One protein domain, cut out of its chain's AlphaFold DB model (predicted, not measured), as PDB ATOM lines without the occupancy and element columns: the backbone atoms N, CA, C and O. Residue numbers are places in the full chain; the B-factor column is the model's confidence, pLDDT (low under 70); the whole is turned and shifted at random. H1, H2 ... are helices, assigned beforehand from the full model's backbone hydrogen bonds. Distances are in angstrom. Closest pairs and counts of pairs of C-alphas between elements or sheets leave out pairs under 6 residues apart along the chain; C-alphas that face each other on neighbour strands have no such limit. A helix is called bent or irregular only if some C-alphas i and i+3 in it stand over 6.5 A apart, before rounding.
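Overview. This is residues 6 to 65 of the 66 residues of the protein "UTP--glucose-1-phosphate uridylyltransferase" of groundwater metagenome (UniProt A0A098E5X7). A short helix, H1, lies at one end of a long, stretched-out strip of chain, and at the other end two longer helices, H2 and H3, meet near their ends as a V. After H1 the chain turns round and runs back past it through residues 13 to 32, with no named element, until it reaches H2; this link makes much of the length, and its residues 19 to 25 stand free. The printed part has 60 residues with three named helices, in the order H1, H2, H3, and no named strand, and its class is all helix. The whole is extended, with a radius of gyration of the C-alphas of 19.9 A, and the C-alphas span 61 by 24 by 14 A.

Arrangement. H1, residues 6 to 12, touches no helix. It is apart from H2, residues 33 to 45, and also apart from H3, residues 51 to 63. The link from H1 to H2 is long, with 20 residues between them. The link from H2 to H3 is tight, with 5 residues between them. H2 and H3 touch, with 7 pairs of C-alphas within 8 A. The closest C-alphas of the two are those of Leu 45 and Lys 51, 4.3 A apart. H2 touches H3 with residues 41 to 45 alone, and H3 touches H2 with residues 51 to 55 alone. Their lines stand at a steep tilt of 54 degrees, and they run opposite ways. Their centres are 14.3 A apart. In H1, H2 and H3 every pair of O i and N i+4 is within hydrogen-bond range.

Along the chain. H1 begins at Thr 6, whose C-alpha is at (167.109, 146.151, 178.365), and ends at Leu 12; it has 7 residues. H2 runs from Ile 33, with its C-alpha at (143.033, 152.337, 178.985), to Leu 45, and measures 18.5 A from first to last C-alpha. H3 runs from Lys 51 to Val 63, whose C-alpha is at (123.292, 165.096, 184.881), and measures 18.6 A. No helix is bent.

Size, cuts and confidence. The two C-alphas farthest apart are those of Glu 15 and Leu 64, at 61.6 A. The C-alphas of Thr 6 and Lys 65, the first and last printed, are 46.8 A apart. Residues 11 to 17 stand free, and so do residues 59 to 65, of which 59 to 63 belong to H3. The printed part has no cut. The mean pLDDT of the printed part is 93.1, and confidence is low, under 70, at residues 64 to 65.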
ATOM      1  N   THR A   6     166.707 146.165 176.951       92.69
ATOM      2  CA  THR A   6     167.109 146.151 178.365       92.69
ATOM      3  C   THR A   6     168.303 145.234 178.617       92.69
ATOM      4  O   THR A   6     169.202 145.609 179.359       92.69
ATOM      5  N   ASP A   7     168.348 144.073 177.960       93.25
ATOM      6  CA  ASP A   7     169.462 143.133 178.108       93.25
ATOM      7  C   ASP A   7     170.755 143.733 177.536       93.25
ATOM      8  O   ASP A   7     171.805 143.647 178.162       93.25
ATOM      9  N   ALA A   8     170.668 144.422 176.393       93.12
ATOM     10  CA  ALA A   8     171.809 145.124 175.804       93.12
ATOM     11  C   ALA A   8     172.296 146.297 176.675       93.12
ATOM     12  O   ALA A   8     173.499 146.493 176.809       93.12
ATOM     13  N   ILE A   9     171.383 147.051 177.301       94.62
ATOM     14  CA  ILE A   9     171.740 148.124 178.246       94.62
ATOM     15  C   ILE A   9     172.449 147.548 179.480       94.62
ATOM     16  O   ILE A   9     173.415 148.138 179.952       94.62
ATOM     17  N   ASN A  10     172.013 146.388 179.978       94.38
ATOM     18  CA  ASN A  10     172.671 145.722 181.105       94.38
ATOM     19  C   ASN A  10     174.096 145.285 180.770       94.38
ATOM     20  O   ASN A  10     174.979 145.439 181.601       94.38
ATOM     21  N   MET A  11     174.330 144.785 179.555       94.88
ATOM     22  CA  MET A  11     175.685 144.467 179.098       94.88
ATOM     23  C   MET A  11     176.547 145.730 178.967       94.88
ATOM     24  O   MET A  11     177.727 145.704 179.287       94.88
ATOM     25  N   LEU A  12     175.961 146.847 178.528       95.38
ATOM     26  CA  LEU A  12     176.676 148.114 178.366       95.38
ATOM     27  C   LEU A  12     177.147 148.708 179.703       95.38
ATOM     28  O   LEU A  12     178.231 149.275 179.767       95.38
ATOM     29  N   LEU A  13     176.363 148.517 180.768       95.75
ATOM     30  CA  LEU A  13     176.714 148.923 182.133       95.75
ATOM     31  C   LEU A  13     178.003 148.265 182.665       95.75
ATOM     32  O   LEU A  13     178.571 148.769 183.631       95.75
ATOM     33  N   GLU A  14     178.446 147.141 182.088       95.94
ATOM     34  CA  GLU A  14     179.701 146.472 182.471       95.94
ATOM     35  C   GLU A  14     180.938 147.120 181.823       95.94
ATOM     36  O   GLU A  14     182.048 146.958 182.329       95.94
ATOM     37  N   GLU A  15     180.750 147.871 180.733       96.69
ATOM     38  CA  GLU A  15     181.823 148.444 179.909       96.69
ATOM     39  C   GLU A  15     181.926 149.976 180.049       96.69
ATOM     40  O   GLU A  15     183.023 150.532 179.970       96.69
ATOM     41  N   GLU A  16     180.804 150.675 180.269       96.38
ATOM     42  CA  GLU A  16     180.762 152.137 180.402       96.38
ATOM     43  C   GLU A  16     179.666 152.645 181.356       96.38
ATOM     44  O   GLU A  16     178.667 151.976 181.631       96.38
ATOM     45  N   ASP A  17     179.842 153.875 181.850       95.19
ATOM     46  CA  ASP A  17     178.853 154.533 182.703       95.19
ATOM     47  C   ASP A  17     177.576 154.865 181.915       95.19
ATOM     48  O   ASP A  17     177.581 155.686 180.994       95.19
ATOM     49  N   VAL A  18     176.444 154.308 182.348       95.88
ATOM     50  CA  VAL A  18     175.117 154.648 181.815       95.88
ATOM     51  C   VAL A  18     174.356 155.499 182.828       95.88
ATOM     52  O   VAL A  18     174.192 155.129 183.991       95.88
ATOM     53  N   TYR A  19     173.827 156.634 182.372       94.38
ATOM     54  CA  TYR A  19     173.123 157.593 183.220       94.38
ATOM     55  C   TYR A  19     171.615 157.581 182.965       94.38
ATOM     56  O   TYR A  19     171.153 157.581 181.822       94.38
ATOM     57  N   ALA A  20     170.832 157.636 184.042       93.31
ATOM     58  CA  ALA A  20     169.393 157.844 183.961       93.31
ATOM     59  C   ALA A  20     169.064 159.344 183.925       93.31
ATOM     60  O   ALA A  20     169.582 160.126 184.722       93.31
ATOM     61  N   TYR A  21     168.157 159.738 183.031       93.00
ATOM     62  CA  TYR A  21     167.620 161.095 182.987       93.00
ATOM     63  C   TYR A  21     166.237 161.148 183.639       93.00
ATOM     64  O   TYR A  21     165.279 160.544 183.148       93.00
ATOM     65  N   GLU A  22     166.120 161.900 184.734       93.00
ATOM     66  CA  GLU A  22     164.832 162.164 185.369       93.00
ATOM     67  C   GLU A  22     164.053 163.212 184.562       93.00
ATOM     68  O   GLU A  22     164.295 164.419 184.629       93.00
ATOM     69  N   PHE A  23     163.087 162.741 183.778       90.94
ATOM     70  CA  PHE A  23     162.210 163.620 183.019       90.94
ATOM     71  C   PHE A  23     161.223 164.356 183.934       90.94
ATOM     72  O   PHE A  23     160.397 163.739 184.609       90.94
ATOM     73  N   LYS A  24     161.238 165.693 183.881       90.94
ATOM     74  CA  LYS A  24     160.241 166.542 184.543       90.94
ATOM     75  C   LYS A  24     159.067 166.820 183.613       90.94
ATOM     76  O   LYS A  24     159.171 167.598 182.669       90.94
ATOM     77  N   GLY A  25     157.927 166.216 183.918       89.50
ATOM     78  CA  GLY A  25     156.675 166.455 183.215       89.50
ATOM     79  C   GLY A  25     155.628 165.404 183.550       89.50
ATOM     80  O   GLY A  25     155.878 164.464 184.303       89.50
ATOM     81  N   LYS A  26     154.434 165.558 182.978       88.94
ATOM     82  CA  LYS A  26     153.363 164.576 183.141       88.94
ATOM     83  C   LYS A  26     153.472 163.515 182.052       88.94
ATOM     84  O   LYS A  26     153.380 163.834 180.868       88.94
ATOM     85  N   ARG A  27     153.664 162.261 182.458       91.75
ATOM     86  CA  ARG A  27     153.679 161.091 181.575       91.75
ATOM     87  C   ARG A  27     152.341 160.367 181.666       91.75
ATOM     88  O   ARG A  27     151.840 160.139 182.762       91.75
ATOM     89  N   TYR A  28     151.811 159.963 180.517       91.12
ATOM     90  CA  TYR A  28     150.665 159.062 180.430       91.12
ATOM     91  C   TYR A  28     151.125 157.730 179.862       91.12
ATOM     92  O   TYR A  28     151.791 157.694 178.827       91.12
ATOM     93  N   ASP A  29     150.773 156.640 180.535       91.44
ATOM     94  CA  ASP A  29     150.939 155.307 179.973       91.44
ATOM     95  C   ASP A  29     149.737 154.982 179.082       91.44
ATOM     96  O   ASP A  29     148.638 154.722 179.567       91.44
ATOM     97  N   ILE A  30     149.950 155.009 177.768       90.94
ATOM     98  CA  ILE A  30     148.909 154.712 176.780       90.94
ATOM     99  C   ILE A  30     148.547 153.221 176.710       90.94
ATOM    100  O   ILE A  30     147.538 152.881 176.099       90.94
ATOM    101  N   GLY A  31     149.335 152.333 177.328       92.38
ATOM    102  CA  GLY A  31     148.990 150.917 177.471       92.38
ATOM    103  C   GLY A  31     147.895 150.676 178.511       92.38
ATOM    104  O   GLY A  31     147.232 149.640 178.494       92.38
ATOM    105  N   ASN A  32     147.661 151.647 179.395       95.38
ATOM    106  CA  ASN A  32     146.568 151.626 180.351       95.38
ATOM    107  C   ASN A  32     145.375 152.418 179.794       95.38
ATOM    108  O   ASN A  32     145.460 153.626 179.588       95.38
ATOM    109  N   ILE A  33     144.238 151.744 179.596       94.81
ATOM    110  CA  ILE A  33     143.033 152.337 178.985       94.81
ATOM    111  C   ILE A  33     142.535 153.560 179.763       94.81
ATOM    112  O   ILE A  33     142.133 154.556 179.162       94.81
ATOM    113  N   TYR A  34     142.573 153.503 181.095       95.31
ATOM    114  CA  TYR A  34     142.151 154.619 181.933       95.31
ATOM    115  C   TYR A  34     143.071 155.828 181.729       95.31
ATOM    116  O   TYR A  34     142.587 156.915 181.419       95.31
ATOM    117  N   LEU A  35     144.393 155.633 181.809       94.31
ATOM    118  CA  LEU A  35     145.362 156.715 181.605       94.31
ATOM    119  C   LEU A  35     145.329 157.266 180.177       94.31
ATOM    120  O   LEU A  35     145.466 158.475 179.997       94.31
ATOM    121  N   TRP A  36     145.093 156.416 179.177       96.12
ATOM    122  CA  TRP A  36     144.865 156.840 177.799       96.12
ATOM    123  C   TRP A  36     143.639 157.757 177.687       96.12
ATOM    124  O   TRP A  36     143.737 158.839 177.104       96.12
ATOM    125  N   LEU A  37     142.497 157.387 178.275       95.56
ATOM    126  CA  LEU A  37     141.289 158.215 178.225       95.56
ATOM    127  C   LEU A  37     141.483 159.541 178.974       95.56
ATOM    128  O   LEU A  37     141.139 160.600 178.449       95.56
ATOM    129  N   THR A  38     142.086 159.497 180.165       94.56
ATOM    130  CA  THR A  38     142.430 160.695 180.941       94.56
ATOM    131  C   THR A  38     143.333 161.633 180.146       94.56
ATOM    132  O   THR A  38     143.057 162.829 180.090       94.56
ATOM    133  N   ALA A  39     144.367 161.102 179.483       96.06
ATOM    134  CA  ALA A  39     145.256 161.896 178.643       96.06
ATOM    135  C   ALA A  39     144.470 162.626 177.550       96.06
ATOM    136  O   ALA A  39     144.592 163.841 177.419       96.06
ATOM    137  N   ASN A  40     143.627 161.906 176.805       95.75
ATOM    138  CA  ASN A  40     142.836 162.486 175.719       95.75
ATOM    139  C   ASN A  40     141.918 163.612 176.209       95.75
ATOM    140  O   ASN A  40     141.890 164.678 175.596       95.75
ATOM    141  N   ILE A  41     141.218 163.414 177.331       95.69
ATOM    142  CA  ILE A  41     140.366 164.454 177.923       95.69
ATOM    143  C   ILE A  41     141.215 165.664 178.327       95.69
ATOM    144  O   ILE A  41     140.879 166.791 177.976       95.69
ATOM    145  N   GLU A  42     142.342 165.460 179.012       95.62
ATOM    146  CA  GLU A  42     143.214 166.564 179.420       95.62
ATOM    147  C   GLU A  42     143.804 167.337 178.238       95.62
ATOM    148  O   GLU A  42     143.908 168.561 178.301       95.62
ATOM    149  N   PHE A  43     144.179 166.653 177.156       96.00
ATOM    150  CA  PHE A  43     144.649 167.310 175.937       96.00
ATOM    151  C   PHE A  43     143.526 168.079 175.236       96.00
ATOM    152  O   PHE A  43     143.757 169.202 174.793       96.00
ATOM    153  N   ALA A  44     142.310 167.533 175.186       96.88
ATOM    154  CA  ALA A  44     141.166 168.222 174.597       96.88
ATOM    155  C   ALA A  44     140.767 169.475 175.398       96.88
ATOM    156  O   ALA A  44     140.450 170.506 174.818       96.88
ATOM    157  N   LEU A  45     140.872 169.440 176.730       96.56
ATOM    158  CA  LEU A  45     140.591 170.596 177.591       96.56
ATOM    159  C   LEU A  45     141.631 171.726 177.488       96.56
ATOM    160  O   LEU A  45     141.363 172.841 177.937       96.56
ATOM    161  N   LYS A  46     142.809 171.456 176.916       96.25
ATOM    162  CA  LYS A  46     143.845 172.467 176.635       96.25
ATOM    163  C   LYS A  46     143.677 173.144 175.276       96.25
ATOM    164  O   LYS A  46     144.421 174.071 174.977       96.25
ATOM    165  N   ARG A  47     142.753 172.659 174.450       97.06
ATOM    166  CA  ARG A  47     142.514 173.141 173.095       97.06
ATOM    167  C   ARG A  47     141.328 174.092 173.074       97.06
ATOM    168  O   ARG A  47     140.222 173.677 173.402       97.06
ATOM    169  N   ASP A  48     141.548 175.337 172.668       95.31
ATOM    170  CA  ASP A  48     140.498 176.364 172.674       95.31
ATOM    171  C   ASP A  48     139.305 176.000 171.773       95.31
ATOM    172  O   ASP A  48     138.171 176.323 172.106       95.31
ATOM    173  N   ASP A  49     139.540 175.249 170.691       96.31
ATOM    174  CA  ASP A  49     138.505 174.785 169.760       96.31
ATOM    175  C   ASP A  49     137.656 173.616 170.285       96.31
ATOM    176  O   ASP A  49     136.578 173.369 169.758       96.31
ATOM    177  N   LEU A  50     138.121 172.884 171.306       96.44
ATOM    178  CA  LEU A  50     137.450 171.675 171.811       96.44
ATOM    179  C   LEU A  50     137.006 171.784 173.269       96.44
ATOM    180  O   LEU A  50     136.096 171.074 173.702       96.44
ATOM    181  N   LYS A  51     137.657 172.644 174.051       96.81
ATOM    182  CA  LYS A  51     137.495 172.722 175.504       96.81
ATOM    183  C   LYS A  51     136.041 172.918 175.918       96.81
ATOM    184  O   LYS A  51     135.572 172.218 176.815       96.81
ATOM    185  N   GLU A  52     135.332 173.854 175.291       97.06
ATOM    186  CA  GLU A  52     133.949 174.171 175.662       97.06
ATOM    187  C   GLU A  52     132.998 173.003 175.380       97.06
ATOM    188  O   GLU A  52     132.231 172.604 176.264       97.06
ATOM    189  N   ASP A  53     133.110 172.393 174.200       96.69
ATOM    190  CA  ASP A  53     132.282 171.257 173.793       96.69
ATOM    191  C   ASP A  53     132.517 170.029 174.677       96.69
ATOM    192  O   ASP A  53     131.563 169.381 175.121       96.69
ATOM    193  N   VAL A  54     133.777 169.742 175.018       96.19
ATOM    194  CA  VAL A  54     134.137 168.621 175.900       96.19
ATOM    195  C   VAL A  54     133.611 168.838 177.319       96.19
ATOM    196  O   VAL A  54     133.039 167.918 177.910       96.19
ATOM    197  N   ILE A  55     133.736 170.051 177.872       95.94
ATOM    198  CA  ILE A  55     133.179 170.373 179.197       95.94
ATOM    199  C   ILE A  55     131.659 170.198 179.192       95.94
ATOM    200  O   ILE A  55     131.103 169.609 180.125       95.94
ATOM    201  N   LYS A  56     130.979 170.700 178.156       96.38
ATOM    202  CA  LYS A  56     129.523 170.585 178.016       96.38
ATOM    203  C   LYS A  56     129.089 169.122 177.943       96.38
ATOM    204  O   LYS A  56     128.167 168.726 178.653       96.38
ATOM    205  N   PHE A  57     129.785 168.312 177.150       94.94
ATOM    206  CA  PHE A  57     129.534 166.878 177.039       94.94
ATOM    207  C   PHE A  57     129.665 166.157 178.389       94.94
ATOM    208  O   PHE A  57     128.741 165.456 178.801       94.94
ATOM    209  N   ILE A  58     130.765 166.380 179.120       94.12
ATOM    210  CA  ILE A  58     131.005 165.743 180.426       94.12
ATOM    211  C   ILE A  58     129.929 166.145 181.446       94.12
ATOM    212  O   ILE A  58     129.415 165.288 182.167       94.12
ATOM    213  N   LYS A  59     129.546 167.429 181.494       94.19
ATOM    214  CA  LYS A  59     128.475 167.906 182.386       94.19
ATOM    215  C   LYS A  59     127.135 167.242 182.072       94.19
ATOM    216  O   LYS A  59     126.462 166.785 182.991       94.19
ATOM    217  N   ASN A  60     126.772 167.138 180.793       94.88
ATOM    218  CA  ASN A  60     125.528 166.489 180.378       94.88
ATOM    219  C   ASN A  60     125.494 165.006 180.778       94.88
ATOM    220  O   ASN A  60     124.469 164.527 181.255       94.88
ATOM    221  N   LEU A  61     126.616 164.289 180.648       92.31
ATOM    222  CA  LEU A  61     126.719 162.898 181.098       92.31
ATOM    223  C   LEU A  61     126.521 162.742 182.612       92.31
ATOM    224  O   LEU A  61     125.915 161.764 183.044       92.31
ATOM    225  N   ALA A  62     127.029 163.683 183.412       85.88
ATOM    226  CA  ALA A  62     126.878 163.649 184.866       85.88
ATOM    227  C   ALA A  62     125.425 163.898 185.305       85.88
ATOM    228  O   ALA A  62     124.954 163.254 186.238       85.88
ATOM    229  N   VAL A  63     124.707 164.783 184.605       81.50
ATOM    230  CA  VAL A  63     123.292 165.096 184.881       81.50
ATOM    231  C   VAL A  63     122.366 163.932 184.514       81.50
ATOM    232  O   VAL A  63     121.406 163.679 185.226       81.50
ATOM    233  N   LEU A  64     122.664 163.181 183.449       66.12
ATOM    234  CA  LEU A  64     121.854 162.029 183.016       66.12
ATOM    235  C   LEU A  64     121.926 160.811 183.955       66.12
ATOM    236  O   LEU A  64     121.161 159.866 183.782       66.12
ATOM    237  N   LYS A  65     122.861 160.804 184.911       58.09
ATOM    238  CA  LYS A  65     122.992 159.757 185.935       58.09
ATOM    239  C   LYS A  65     122.441 160.168 187.308       58.09
ATOM    240  O   LYS A  65     122.596 159.388 188.248       58.09
TER     241      LYS A  65